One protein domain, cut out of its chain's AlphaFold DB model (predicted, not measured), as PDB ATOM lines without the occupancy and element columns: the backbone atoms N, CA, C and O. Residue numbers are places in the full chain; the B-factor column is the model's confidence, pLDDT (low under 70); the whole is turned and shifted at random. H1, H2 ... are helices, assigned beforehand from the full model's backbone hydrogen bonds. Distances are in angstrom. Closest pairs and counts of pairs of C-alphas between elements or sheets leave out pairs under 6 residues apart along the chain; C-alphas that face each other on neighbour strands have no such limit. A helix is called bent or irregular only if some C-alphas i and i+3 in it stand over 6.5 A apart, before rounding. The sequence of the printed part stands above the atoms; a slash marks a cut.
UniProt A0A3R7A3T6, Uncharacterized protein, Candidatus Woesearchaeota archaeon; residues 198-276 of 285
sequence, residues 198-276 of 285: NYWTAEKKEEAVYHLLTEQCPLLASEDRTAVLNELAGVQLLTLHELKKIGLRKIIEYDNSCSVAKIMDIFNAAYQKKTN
ATOM      1  N   ASN A 198     -28.890 -11.181   1.276       83.44
ATOM      2  CA  ASN A 198     -28.793 -10.688   2.655       83.44
ATOM      3  C   ASN A 198     -28.843 -11.795   3.726       83.44
ATOM      4  O   ASN A 198     -28.551 -11.501   4.880       83.44
ATOM      5  N   TYR A 199     -29.178 -13.041   3.371       84.44
ATOM      6  CA  TYR A 199     -29.049 -14.183   4.281       84.44
ATOM      7  C   TYR A 199     -27.579 -14.488   4.606       84.44
ATOM      8  O   TYR A 199     -27.247 -14.863   5.728       84.44
ATOM      9  N   TRP A 200     -26.692 -14.329   3.621       87.31
ATOM     10  CA  TRP A 200     -25.296 -14.760   3.686       87.31
ATOM     11  C   TRP A 200     -24.412 -13.784   4.473       87.31
ATOM     12  O   TRP A 200     -23.507 -13.150   3.922       87.31
ATOM     13  N   THR A 201     -24.671 -13.676   5.778       89.75
ATOM     14  CA  THR A 201     -23.788 -13.003   6.738       89.75
ATOM     15  C   THR A 201     -22.447 -13.738   6.850       89.75
ATOM     16  O   THR A 201     -22.319 -14.885   6.419       89.75
ATOM     17  N   ALA A 202     -21.427 -13.091   7.424       89.81
ATOM     18  CA  ALA A 202     -20.125 -13.729   7.642       89.81
ATOM     19  C   ALA A 202     -20.256 -15.021   8.468       89.81
ATOM     20  O   ALA A 202     -19.767 -16.064   8.051       89.81
ATOM     21  N   GLU A 203     -21.020 -14.971   9.560       91.00
ATOM     22  CA  GLU A 203     -21.307 -16.125  10.420       91.00
ATOM     23  C   GLU A 203     -21.989 -17.270   9.658       91.00
ATOM     24  O   GLU A 203     -21.580 -18.421   9.775       91.00
ATOM     25  N   LYS A 204     -22.979 -16.968   8.808       90.25
ATOM     26  CA  LYS A 204     -23.677 -17.996   8.020       90.25
ATOM     27  C   LYS A 204     -22.792 -18.623   6.948       90.25
ATOM     28  O   LYS A 204     -22.948 -19.801   6.641       90.25
ATOM     29  N   LYS A 205     -21.855 -17.856   6.379       91.44
ATOM     30  CA  LYS A 205     -20.847 -18.391   5.455       91.44
ATOM     31  C   LYS A 205     -19.856 -19.300   6.176       91.44
ATOM     32  O   LYS A 205     -19.565 -20.371   5.662       91.44
ATOM     33  N   GLU A 206     -19.360 -18.881   7.338       93.25
ATOM     34  CA  GLU A 206     -18.471 -19.684   8.186       93.25
ATOM     35  C   GLU A 206     -19.117 -21.012   8.584       93.25
ATOM     36  O   GLU A 206     -18.517 -22.065   8.388       93.25
ATOM     37  N   GLU A 207     -20.359 -20.967   9.074       91.50
ATOM     38  CA  GLU A 207     -21.146 -22.150   9.426       91.50
ATOM     39  C   GLU A 207     -21.279 -23.099   8.226       91.50
ATOM     40  O   GLU A 207     -20.907 -24.267   8.319       91.50
ATOM     41  N   ALA A 208     -21.727 -22.593   7.075       91.81
ATOM     42  CA  ALA A 208     -21.915 -23.410   5.881       91.81
ATOM     43  C   ALA A 208     -20.609 -24.011   5.341       91.81
ATOM     44  O   ALA A 208     -20.575 -25.192   5.006       91.81
ATOM     45  N   VAL A 209     -19.525 -23.229   5.280       93.69
ATOM     46  CA  VAL A 209     -18.211 -23.723   4.839       93.69
ATOM     47  C   VAL A 209     -17.698 -24.814   5.771       93.69
ATOM     48  O   VAL A 209     -17.249 -25.853   5.292       93.69
ATOM     49  N   TYR A 210     -17.778 -24.603   7.086       94.44
ATOM     50  CA  TYR A 210     -17.341 -25.593   8.065       94.44
ATOM     51  C   TYR A 210     -18.114 -26.901   7.924       94.44
ATOM     52  O   TYR A 210     -17.503 -27.962   7.811       94.44
ATOM     53  N   HIS A 211     -19.445 -26.832   7.878       92.44
ATOM     54  CA  HIS A 211     -20.284 -28.026   7.814       92.44
ATOM     55  C   HIS A 211     -20.099 -28.789   6.500       92.44
ATOM     56  O   HIS A 211     -19.785 -29.974   6.533       92.44
ATOM     57  N   LEU A 212     -20.146 -28.111   5.351       92.00
ATOM     58  CA  LEU A 212     -20.006 -28.784   4.055       92.00
ATOM     59  C   LEU A 212     -18.623 -29.417   3.860       92.00
ATOM     60  O   LEU A 212     -18.519 -30.491   3.274       92.00
ATOM     61  N   LEU A 213     -17.550 -28.787   4.352       93.56
ATOM     62  CA  LEU A 213     -16.214 -29.379   4.261       93.56
ATOM     63  C   LEU A 213     -16.034 -30.552   5.229       93.56
ATOM     64  O   LEU A 213     -15.485 -31.575   4.832       93.56
ATOM     65  N   THR A 214     -16.506 -30.437   6.471       93.56
ATOM     66  CA  THR A 214     -16.369 -31.519   7.463       93.56
ATOM     67  C   THR A 214     -17.266 -32.720   7.165       93.56
ATOM     68  O   THR A 214     -16.887 -33.840   7.478       93.56
ATOM     69  N   GLU A 215     -18.406 -32.534   6.498       91.06
ATOM     70  CA  GLU A 215     -19.230 -33.647   6.008       91.06
ATOM     71  C   GLU A 215     -18.528 -34.458   4.912       91.06
ATOM     72  O   GLU A 215     -18.613 -35.684   4.900       91.06
ATOM     73  N   GLN A 216     -17.811 -33.792   4.000       91.00
ATOM     74  CA  GLN A 216     -17.065 -34.468   2.930       91.00
ATOM     75  C   GLN A 216     -15.736 -35.051   3.422       91.00
ATOM     76  O   GLN A 216     -15.316 -36.113   2.968       91.00
ATOM     77  N   CYS A 217     -15.094 -34.369   4.371       92.94
ATOM     78  CA  CYS A 217     -13.809 -34.735   4.952       92.94
ATOM     79  C   CYS A 217     -13.915 -34.732   6.490       92.94
ATOM     80  O   CYS A 217     -13.502 -33.759   7.127       92.94
ATOM     81  N   PRO A 218     -14.427 -35.809   7.123       93.19
ATOM     82  CA  PRO A 218     -14.679 -35.849   8.570       93.19
ATOM     83  C   PRO A 218     -13.469 -35.528   9.455       93.19
ATOM     84  O   PRO A 218     -13.629 -34.983  10.547       93.19
ATOM     85  N   LEU A 219     -12.246 -35.797   8.981       94.50
ATOM     86  CA  LEU A 219     -11.012 -35.459   9.701       94.50
ATOM     87  C   LEU A 219     -10.829 -33.950   9.916       94.50
ATOM     88  O   LEU A 219     -10.141 -33.561  10.856       94.50
ATOM     89  N   LEU A 220     -11.479 -33.099   9.118       93.50
ATOM     90  CA  LEU A 220     -11.472 -31.647   9.308       93.50
ATOM     91  C   LEU A 220     -12.198 -31.193  10.585       93.50
ATOM     92  O   LEU A 220     -11.970 -30.077  11.046       93.50
ATOM     93  N   ALA A 221     -13.068 -32.033  11.154       93.00
ATOM     94  CA  ALA A 221     -13.730 -31.769  12.432       93.00
ATOM     95  C   ALA A 221     -12.921 -32.273  13.642       93.00
ATOM     96  O   ALA A 221     -13.355 -32.093  14.779       93.00
ATOM     97  N   SER A 222     -11.772 -32.920  13.415       92.94
ATOM     98  CA  SER A 222     -10.926 -33.474  14.476       92.94
ATOM     99  C   SER A 222     -10.297 -32.378  15.339       92.94
ATOM    100  O   SER A 222      -9.945 -31.312  14.844       92.94
ATOM    101  N   GLU A 223     -10.079 -32.670  16.622       91.88
ATOM    102  CA  GLU A 223      -9.248 -31.840  17.504       91.88
ATOM    103  C   GLU A 223      -7.741 -32.055  17.253       91.88
ATOM    104  O   GLU A 223      -6.915 -31.222  17.638       91.88
ATOM    105  N   ASP A 224      -7.359 -33.152  16.582       93.12
ATOM    106  CA  ASP A 224      -5.977 -33.385  16.161       93.12
ATOM    107  C   ASP A 224      -5.619 -32.461  14.995       93.12
ATOM    108  O   ASP A 224      -5.864 -32.743  13.818       93.12
ATOM    109  N   ARG A 225      -4.961 -31.355  15.344       90.31
ATOM    110  CA  ARG A 225      -4.476 -30.349  14.400       90.31
ATOM    111  C   ARG A 225      -3.617 -30.941  13.279       90.31
ATOM    112  O   ARG A 225      -3.658 -30.425  12.165       90.31
ATOM    113  N   THR A 226      -2.831 -31.983  13.544       91.44
ATOM    114  CA  THR A 226      -1.976 -32.599  12.517       91.44
ATOM    115  C   THR A 226      -2.830 -33.315  11.476       91.44
ATOM    116  O   THR A 226      -2.597 -33.152  10.279       91.44
ATOM    117  N   ALA A 227      -3.855 -34.046  11.920       92.81
ATOM    118  CA  ALA A 227      -4.813 -34.693  11.030       92.81
ATOM    119  C   ALA A 227      -5.570 -33.665  10.176       92.81
ATOM    120  O   ALA A 227      -5.635 -33.818   8.957       92.81
ATOM    121  N   VAL A 228      -6.051 -32.578  10.790       93.00
ATOM    122  CA  VAL A 228      -6.755 -31.495  10.079       93.00
ATOM    123  C   VAL A 228      -5.865 -30.853   9.014       93.00
ATOM    124  O   VAL A 228      -6.312 -30.627   7.893       93.00
ATOM    125  N   LEU A 229      -4.596 -30.568   9.329       90.81
ATOM    126  CA  LEU A 229      -3.658 -29.964   8.375       90.81
ATOM    127  C   LEU A 229      -3.346 -30.879   7.187       90.81
ATOM    128  O   LEU A 229      -3.278 -30.398   6.055       90.81
ATOM    129  N   ASN A 230      -3.175 -32.178   7.436       91.19
ATOM    130  CA  ASN A 230      -2.949 -33.156   6.374       91.19
ATOM    131  C   ASN A 230      -4.158 -33.242   5.434       91.19
ATOM    132  O   ASN A 230      -3.988 -33.235   4.218       91.19
ATOM    133  N   GLU A 231      -5.369 -33.261   5.991       92.56
ATOM    134  CA  GLU A 231      -6.604 -33.303   5.207       92.56
ATOM    135  C   GLU A 231      -6.811 -32.004   4.408       92.56
ATOM    136  O   GLU A 231      -7.126 -32.031   3.216       92.56
ATOM    137  N   LEU A 232      -6.544 -30.844   5.024       89.81
ATOM    138  CA  LEU A 232      -6.631 -29.540   4.361       89.81
ATOM    139  C   LEU A 232      -5.717 -29.425   3.142       89.81
ATOM    140  O   LEU A 232      -6.095 -28.765   2.175       89.81
ATOM    141  N   ALA A 233      -4.542 -30.057   3.159       88.69
ATOM    142  CA  ALA A 233      -3.650 -30.066   2.002       88.69
ATOM    143  C   ALA A 233      -4.321 -30.699   0.769       88.69
ATOM    144  O   ALA A 233      -4.109 -30.227  -0.345       88.69
ATOM    145  N   GLY A 234      -5.172 -31.713   0.962       87.38
ATOM    146  CA  GLY A 234      -5.984 -32.301  -0.105       87.38
ATOM    147  C   GLY A 234      -7.105 -31.371  -0.568       87.38
ATOM    148  O   GLY A 234      -7.274 -31.146  -1.765       87.38
ATOM    149  N   VAL A 235      -7.830 -30.758   0.372       86.88
ATOM    150  CA  VAL A 235      -8.939 -29.833   0.068       86.88
ATOM    151  C   VAL A 235      -8.464 -28.590  -0.691       86.88
ATOM    152  O   VAL A 235      -9.166 -28.092  -1.571       86.88
ATOM    153  N   GLN A 236      -7.259 -28.098  -0.406       88.25
ATOM    154  CA  GLN A 236      -6.656 -26.960  -1.109       88.25
ATOM    155  C   GLN A 236      -6.402 -27.218  -2.599       88.25
ATOM    156  O   GLN A 236      -6.279 -26.263  -3.366       88.25
ATOM    157  N   LEU A 237      -6.336 -28.485  -3.015       89.69
ATOM    158  CA  LEU A 237      -6.189 -28.868  -4.418       89.69
ATOM    159  C   LEU A 237      -7.527 -28.870  -5.170       89.69
ATOM    160  O   LEU A 237      -7.521 -28.957  -6.398       89.69
ATOM    161  N   LEU A 238      -8.659 -28.749  -4.466       90.75
ATOM    162  CA  LEU A 238      -9.969 -28.661  -5.101       90.75
ATOM    163  C   LEU A 238     -10.108 -27.360  -5.886       90.75
ATOM    164  O   LEU A 238      -9.745 -26.267  -5.453       90.75
ATOM    165  N   THR A 239     -10.737 -27.467  -7.044       92.62
ATOM    166  CA  THR A 239     -11.168 -26.340  -7.860       92.62
ATOM    167  C   THR A 239     -12.433 -25.696  -7.288       92.62
ATOM    168  O   THR A 239     -13.250 -26.334  -6.620       92.62
ATOM    169  N   LEU A 240     -12.700 -24.434  -7.651       90.94
ATOM    170  CA  LEU A 240     -13.998 -23.804  -7.360       90.94
ATOM    171  C   LEU A 240     -15.177 -24.598  -7.942       90.94
ATOM    172  O   LEU A 240     -16.284 -24.525  -7.418       90.94
ATOM    173  N   HIS A 241     -14.969 -25.335  -9.037       91.38
ATOM    174  CA  HIS A 241     -16.005 -26.178  -9.622       91.38
ATOM    175  C   HIS A 241     -16.345 -27.374  -8.721       91.38
ATOM    176  O   HIS A 241     -17.520 -27.687  -8.550       91.38
ATOM    177  N   GLU A 242     -15.347 -28.004  -8.105       92.56
ATOM    178  CA  GLU A 242     -15.553 -29.081  -7.130       92.56
ATOM    179  C   GLU A 242     -16.177 -28.551  -5.838       92.56
ATOM    180  O   GLU A 242     -17.159 -29.116  -5.365       92.56
ATOM    181  N   LEU A 243     -15.729 -27.392  -5.345       90.94
ATOM    182  CA  LEU A 243     -16.356 -26.739  -4.190       90.94
ATOM    183  C   LEU A 243     -17.833 -26.389  -4.453       90.94
ATOM    184  O   LEU A 243     -18.691 -26.549  -3.587       90.94
ATOM    185  N   LYS A 244     -18.177 -25.972  -5.678       90.06
ATOM    186  CA  LYS A 244     -19.578 -25.765  -6.085       90.06
ATOM    187  C   LYS A 244     -20.406 -27.053  -6.017       90.06
ATOM    188  O   LYS A 244     -21.589 -26.964  -5.695       90.06
ATOM    189  N   LYS A 245     -19.817 -28.215  -6.330       89.12
ATOM    190  CA  LYS A 245     -20.508 -29.517  -6.312       89.12
ATOM    191  C   LYS A 245     -20.836 -29.996  -4.900       89.12
ATOM    192  O   LYS A 245     -21.862 -30.637  -4.731       89.12
ATOM    193  N   ILE A 246     -20.030 -29.628  -3.907       87.75
ATOM    194  CA  ILE A 246     -20.274 -29.954  -2.492       87.75
ATOM    195  C   ILE A 246     -21.169 -28.921  -1.780       87.75
ATOM    196  O   ILE A 246     -21.124 -28.799  -0.566       87.75
ATOM    197  N   GLY A 247     -21.940 -28.114  -2.518       85.50
ATOM    198  CA  GLY A 247     -22.913 -27.178  -1.936       85.50
ATOM    199  C   GLY A 247     -22.423 -25.739  -1.715       85.50
ATOM    200  O   GLY A 247     -23.237 -24.857  -1.445       85.50
ATOM    201  N   LEU A 248     -21.140 -25.413  -1.937       88.50
ATOM    202  CA  LEU A 248     -20.616 -24.046  -1.722       88.50
ATOM    203  C   LEU A 248     -20.958 -23.052  -2.841       88.50
ATOM    204  O   LEU A 248     -20.483 -21.912  -2.848       88.50
ATOM    205  N   ARG A 249     -21.799 -23.450  -3.798       88.88
ATOM    206  CA  ARG A 249     -22.105 -22.661  -4.992       88.88
ATOM    207  C   ARG A 249     -22.572 -21.247  -4.683       88.88
ATOM    208  O   ARG A 249     -22.033 -20.306  -5.255       88.88
ATOM    209  N   LYS A 250     -23.537 -21.091  -3.778       84.81
ATOM    210  CA  LYS A 250     -24.105 -19.777  -3.447       84.81
ATOM    211  C   LYS A 250     -23.077 -18.857  -2.791       84.81
ATOM    212  O   LYS A 250     -23.004 -17.686  -3.145       84.81
ATOM    213  N   ILE A 251     -22.238 -19.386  -1.900       87.25
ATOM    214  CA  ILE A 251     -21.169 -18.612  -1.251       87.25
ATOM    215  C   ILE A 251     -20.178 -18.095  -2.297       87.25
ATOM    216  O   ILE A 251     -19.820 -16.920  -2.267       87.25
ATOM    217  N   ILE A 252     -19.802 -18.956  -3.248       89.88
ATOM    218  CA  ILE A 252     -18.878 -18.620  -4.335       89.88
ATOM    219  C   ILE A 252     -19.512 -17.625  -5.323       89.88
ATOM    220  O   ILE A 252     -18.853 -16.693  -5.760       89.88
ATOM    221  N   GLU A 253     -20.787 -17.792  -5.681       87.56
ATOM    222  CA  GLU A 253     -21.477 -16.929  -6.655       87.56
ATOM    223  C   GLU A 253     -21.837 -15.545  -6.095       87.56
ATOM    224  O   GLU A 253     -21.890 -14.576  -6.848       87.56
ATOM    225  N   TYR A 254     -22.070 -15.413  -4.784       85.06
ATOM    226  CA  TYR A 254     -22.369 -14.113  -4.170       85.06
ATOM    227  C   TYR A 254     -21.138 -13.251  -3.894       85.06
ATOM    228  O   TYR A 254     -21.283 -12.075  -3.540       85.06
ATOM    229  N   ASP A 255     -19.946 -13.812  -4.056       84.44
ATOM    230  CA  ASP A 255     -18.683 -13.134  -3.841       84.44
ATOM    231  C   ASP A 255     -17.775 -13.332  -5.056       84.44
ATOM    232  O   ASP A 255     -17.048 -14.311  -5.161       84.44
ATOM    233  N   ASN A 256     -17.788 -12.361  -5.973       79.00
ATOM    234  CA  ASN A 256     -16.982 -12.403  -7.199       79.00
ATOM    235  C   ASN A 256     -15.464 -12.477  -6.941       79.00
ATOM    236  O   ASN A 256     -14.707 -12.751  -7.866       79.00
ATOM    237  N   SER A 257     -15.015 -12.221  -5.706       86.38
ATOM    238  CA  SER A 257     -13.617 -12.369  -5.280       86.38
ATOM    239  C   SER A 257     -13.328 -13.717  -4.607       86.38
ATOM    240  O   SER A 257     -12.242 -13.919  -4.065       86.38
ATOM    241  N   CYS A 258     -14.300 -14.633  -4.580       90.62
ATOM    242  CA  CYS A 258     -14.161 -15.916  -3.915       90.62
ATOM    243  C   CYS A 258     -13.148 -16.804  -4.645       90.62
ATOM    244  O   CYS A 258     -13.289 -17.114  -5.827       90.62
ATOM    245  N   SER A 259     -12.127 -17.223  -3.907       92.56
ATOM    246  CA  SER A 259     -11.100 -18.169  -4.324       92.56
ATOM    247  C   SER A 259     -11.083 -19.355  -3.360       92.56
ATOM    248  O   SER A 259     -11.655 -19.285  -2.271       92.56
ATOM    249  N   VAL A 260     -10.396 -20.435  -3.732       91.69
ATOM    250  CA  VAL A 260     -10.179 -21.582  -2.833       91.69
ATOM    251  C   VAL A 260      -9.504 -21.120  -1.539       91.69
ATOM    252  O   VAL A 260      -9.976 -21.458  -0.461       91.69
ATOM    253  N   ALA A 261      -8.488 -20.253  -1.637       92.12
ATOM    254  CA  ALA A 261      -7.821 -19.655  -0.479       92.12
ATOM    255  C   ALA A 261      -8.809 -18.922   0.443       92.12
ATOM    256  O   ALA A 261      -8.823 -19.167   1.643       92.12
ATOM    257  N   LYS A 262      -9.723 -18.122  -0.121       93.94
ATOM    258  CA  LYS A 262     -10.750 -17.428   0.667       93.94
ATOM    259  C   LYS A 262     -11.706 -18.397   1.371       93.94
ATOM    260  O   LYS A 262     -12.117 -18.133   2.495       93.94
ATOM    261  N   ILE A 263     -12.076 -19.507   0.727       94.38
ATOM    262  CA  ILE A 263     -12.879 -20.557   1.374       94.38
ATOM    263  C   ILE A 263     -12.096 -21.195   2.528       94.38
ATOM    264  O   ILE A 263     -12.674 -21.412   3.589       94.38
ATOM    265  N   MET A 264     -10.792 -21.432   2.363       94.62
ATOM    266  CA  MET A 264      -9.945 -21.952   3.441       94.62
ATOM    267  C   MET A 264      -9.827 -20.969   4.609       94.62
ATOM    268  O   MET A 264      -9.896 -21.391   5.760       94.62
ATOM    269  N   ASP A 265      -9.722 -19.667   4.341       93.81
ATOM    270  CA  ASP A 265      -9.712 -18.640   5.388       93.81
ATOM    271  C   ASP A 265     -11.024 -18.640   6.187       93.81
ATOM    272  O   ASP A 265     -11.006 -18.598   7.419       93.81
ATOM    273  N   ILE A 266     -12.166 -18.749   5.492       94.75
ATOM    274  CA  ILE A 266     -13.488 -18.868   6.124       94.75
ATOM    275  C   ILE A 266     -13.567 -20.151   6.963       94.75
ATOM    276  O   ILE A 266     -14.035 -20.107   8.101       94.75
ATOM    277  N   PHE A 267     -13.086 -21.281   6.432       95.75
ATOM    278  CA  PHE A 267     -13.034 -22.545   7.165       95.75
ATOM    279  C   PHE A 267     -12.193 -22.422   8.439       95.75
ATOM    280  O   PHE A 267     -12.643 -22.821   9.508       95.75
ATOM    281  N   ASN A 268     -11.000 -21.832   8.351       93.88
ATOM    282  CA  ASN A 268     -10.106 -21.653   9.491       93.88
ATOM    283  C   ASN A 268     -10.743 -20.782  10.582       93.88
ATOM    284  O   ASN A 268     -10.711 -21.154  11.754       93.88
ATOM    285  N   ALA A 269     -11.387 -19.673  10.204       94.00
ATOM    286  CA  ALA A 269     -12.117 -18.830  11.151       94.00
ATOM    287  C   ALA A 269     -13.242 -19.607  11.862       94.00
ATOM    288  O   ALA A 269     -13.400 -19.505  13.082       94.00
ATOM    289  N   ALA A 270     -13.994 -20.422  11.120       94.50
ATOM    290  CA  ALA A 270     -15.044 -21.264  11.680       94.50
ATOM    291  C   ALA A 270     -14.482 -22.364  12.604       94.50
ATOM    292  O   ALA A 270     -14.993 -22.566  13.706       94.50
ATOM    293  N   TYR A 271     -13.401 -23.032  12.192       93.94
ATOM    294  CA  TYR A 271     -12.725 -24.083  12.955       93.94
ATOM    295  C   TYR A 271     -12.226 -23.566  14.307       93.94
ATOM    296  O   TYR A 271     -12.500 -24.184  15.336       93.94
ATOM    297  N   GLN A 272     -11.567 -22.402  14.331       93.44
ATOM    298  CA  GLN A 272     -11.113 -21.765  15.571       93.44
ATOM    299  C   GLN A 272     -12.274 -21.512  16.535       93.44
ATOM    300  O   GLN A 272     -12.183 -21.840  17.716       93.44
ATOM    301  N   LYS A 273     -13.391 -20.969  16.031       93.25
ATOM    302  CA  LYS A 273     -14.584 -20.690  16.845       93.25
ATOM    303  C   LYS A 273     -15.219 -21.962  17.407       93.25
ATOM    304  O   LYS A 273     -15.719 -21.943  18.526       93.25
ATOM    305  N   LYS A 274     -15.227 -23.055  16.639       91.38
ATOM    306  CA  LYS A 274     -15.851 -24.328  17.038       91.38
ATOM    307  C   LYS A 274     -14.997 -25.129  18.021       91.38
ATOM    308  O   LYS A 274     -15.557 -25.790  18.887       91.38
ATOM    309  N   THR A 275     -13.674 -25.066  17.891       90.12
ATOM    310  CA  THR A 275     -12.737 -25.904  18.662       90.12
ATOM    311  C   THR A 275     -12.024 -25.156  19.790       90.12
ATOM    312  O   THR A 275     -11.404 -25.785  20.640       90.12
ATOM    313  N   ASN A 276     -12.089 -23.818  19.818       90.25
ATOM    314  CA  ASN A 276     -11.253 -22.959  20.668       90.25
ATOM    315  C   ASN A 276      -9.737 -23.189  20.482       90.25
ATOM    316  O   ASN A 276      -8.945 -22.873  21.371       90.25
TER     317      ASN A 276
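This is residues 198 to 276 of the 285 residues of an uncharacterized protein of Candidatus Woesearchaeota archaeon (UniProt A0A3R7A3T6). Two long helices, H1 and H5, cross near the middle of a compact helical body; H4 packs on another side of H1 with residues 246 to 251, and the short H2, which follows H1 after a tight link, packs on H3, which lies off to the side of the last part of H1 and near H5. Look for 79 printed residues with five named helices, H1 to H5 in chain order, and no named strand; the class is all helix. The radius of gyration of the C-alphas is 11.8 A, and the spans are 34 by 25 by 18 A.

Find C-alpha 202 at (-20.125, -13.729, 7.642); from there H1, residues 202 to 216, runs 21.5 A. Next come H2, residues 218 to 221, 5.7 A, and H3, residues 225 to 235, 15.0 A. H4, residues 240 to 253, covers 10.2 A and is irregular: C-alphas 246 and 249 are 7.9 A apart. H5, residues 260 to 275, runs 22.1 A to C-alpha 275 at (-12.737, -25.904, 18.662).

Begin at H1, the hub. With residues 205 to 210 alone it touches H5, about perpendicular at 88 degrees; the closest C-alphas, of Glu 206 and Ala 270, are 5.1 A apart. H4 touches H1 with residues 246 to 251 alone, at a shallow tilt of 12 degrees, opposite ways, though H4's line is rough; the closest C-alphas, of Leu 212 and Ile 246, are 6.7 A apart. H1 and H2 only just touch, only at the corner, with 3 pairs of C-alphas within 8 A; the closest, Thr 214 and Leu 220, are 5.2 A apart. H2 touches H3, closest at the C-alphas of Leu 220 and Val 228, 4.8 A. H3 and H5 are near each other; H3 and H4 are apart. In H1 and H5 every O i to N i+4 pair is within hydrogen-bond range, in H3 6 of 7, in H4 5 of 10; H2 is too short for such a pair.

The C-alphas farthest apart, of Asn 198 and Thr 226, are 36.0 A apart. The printed part has no cut and no long link, and no printed residue is under 70 in pLDDT.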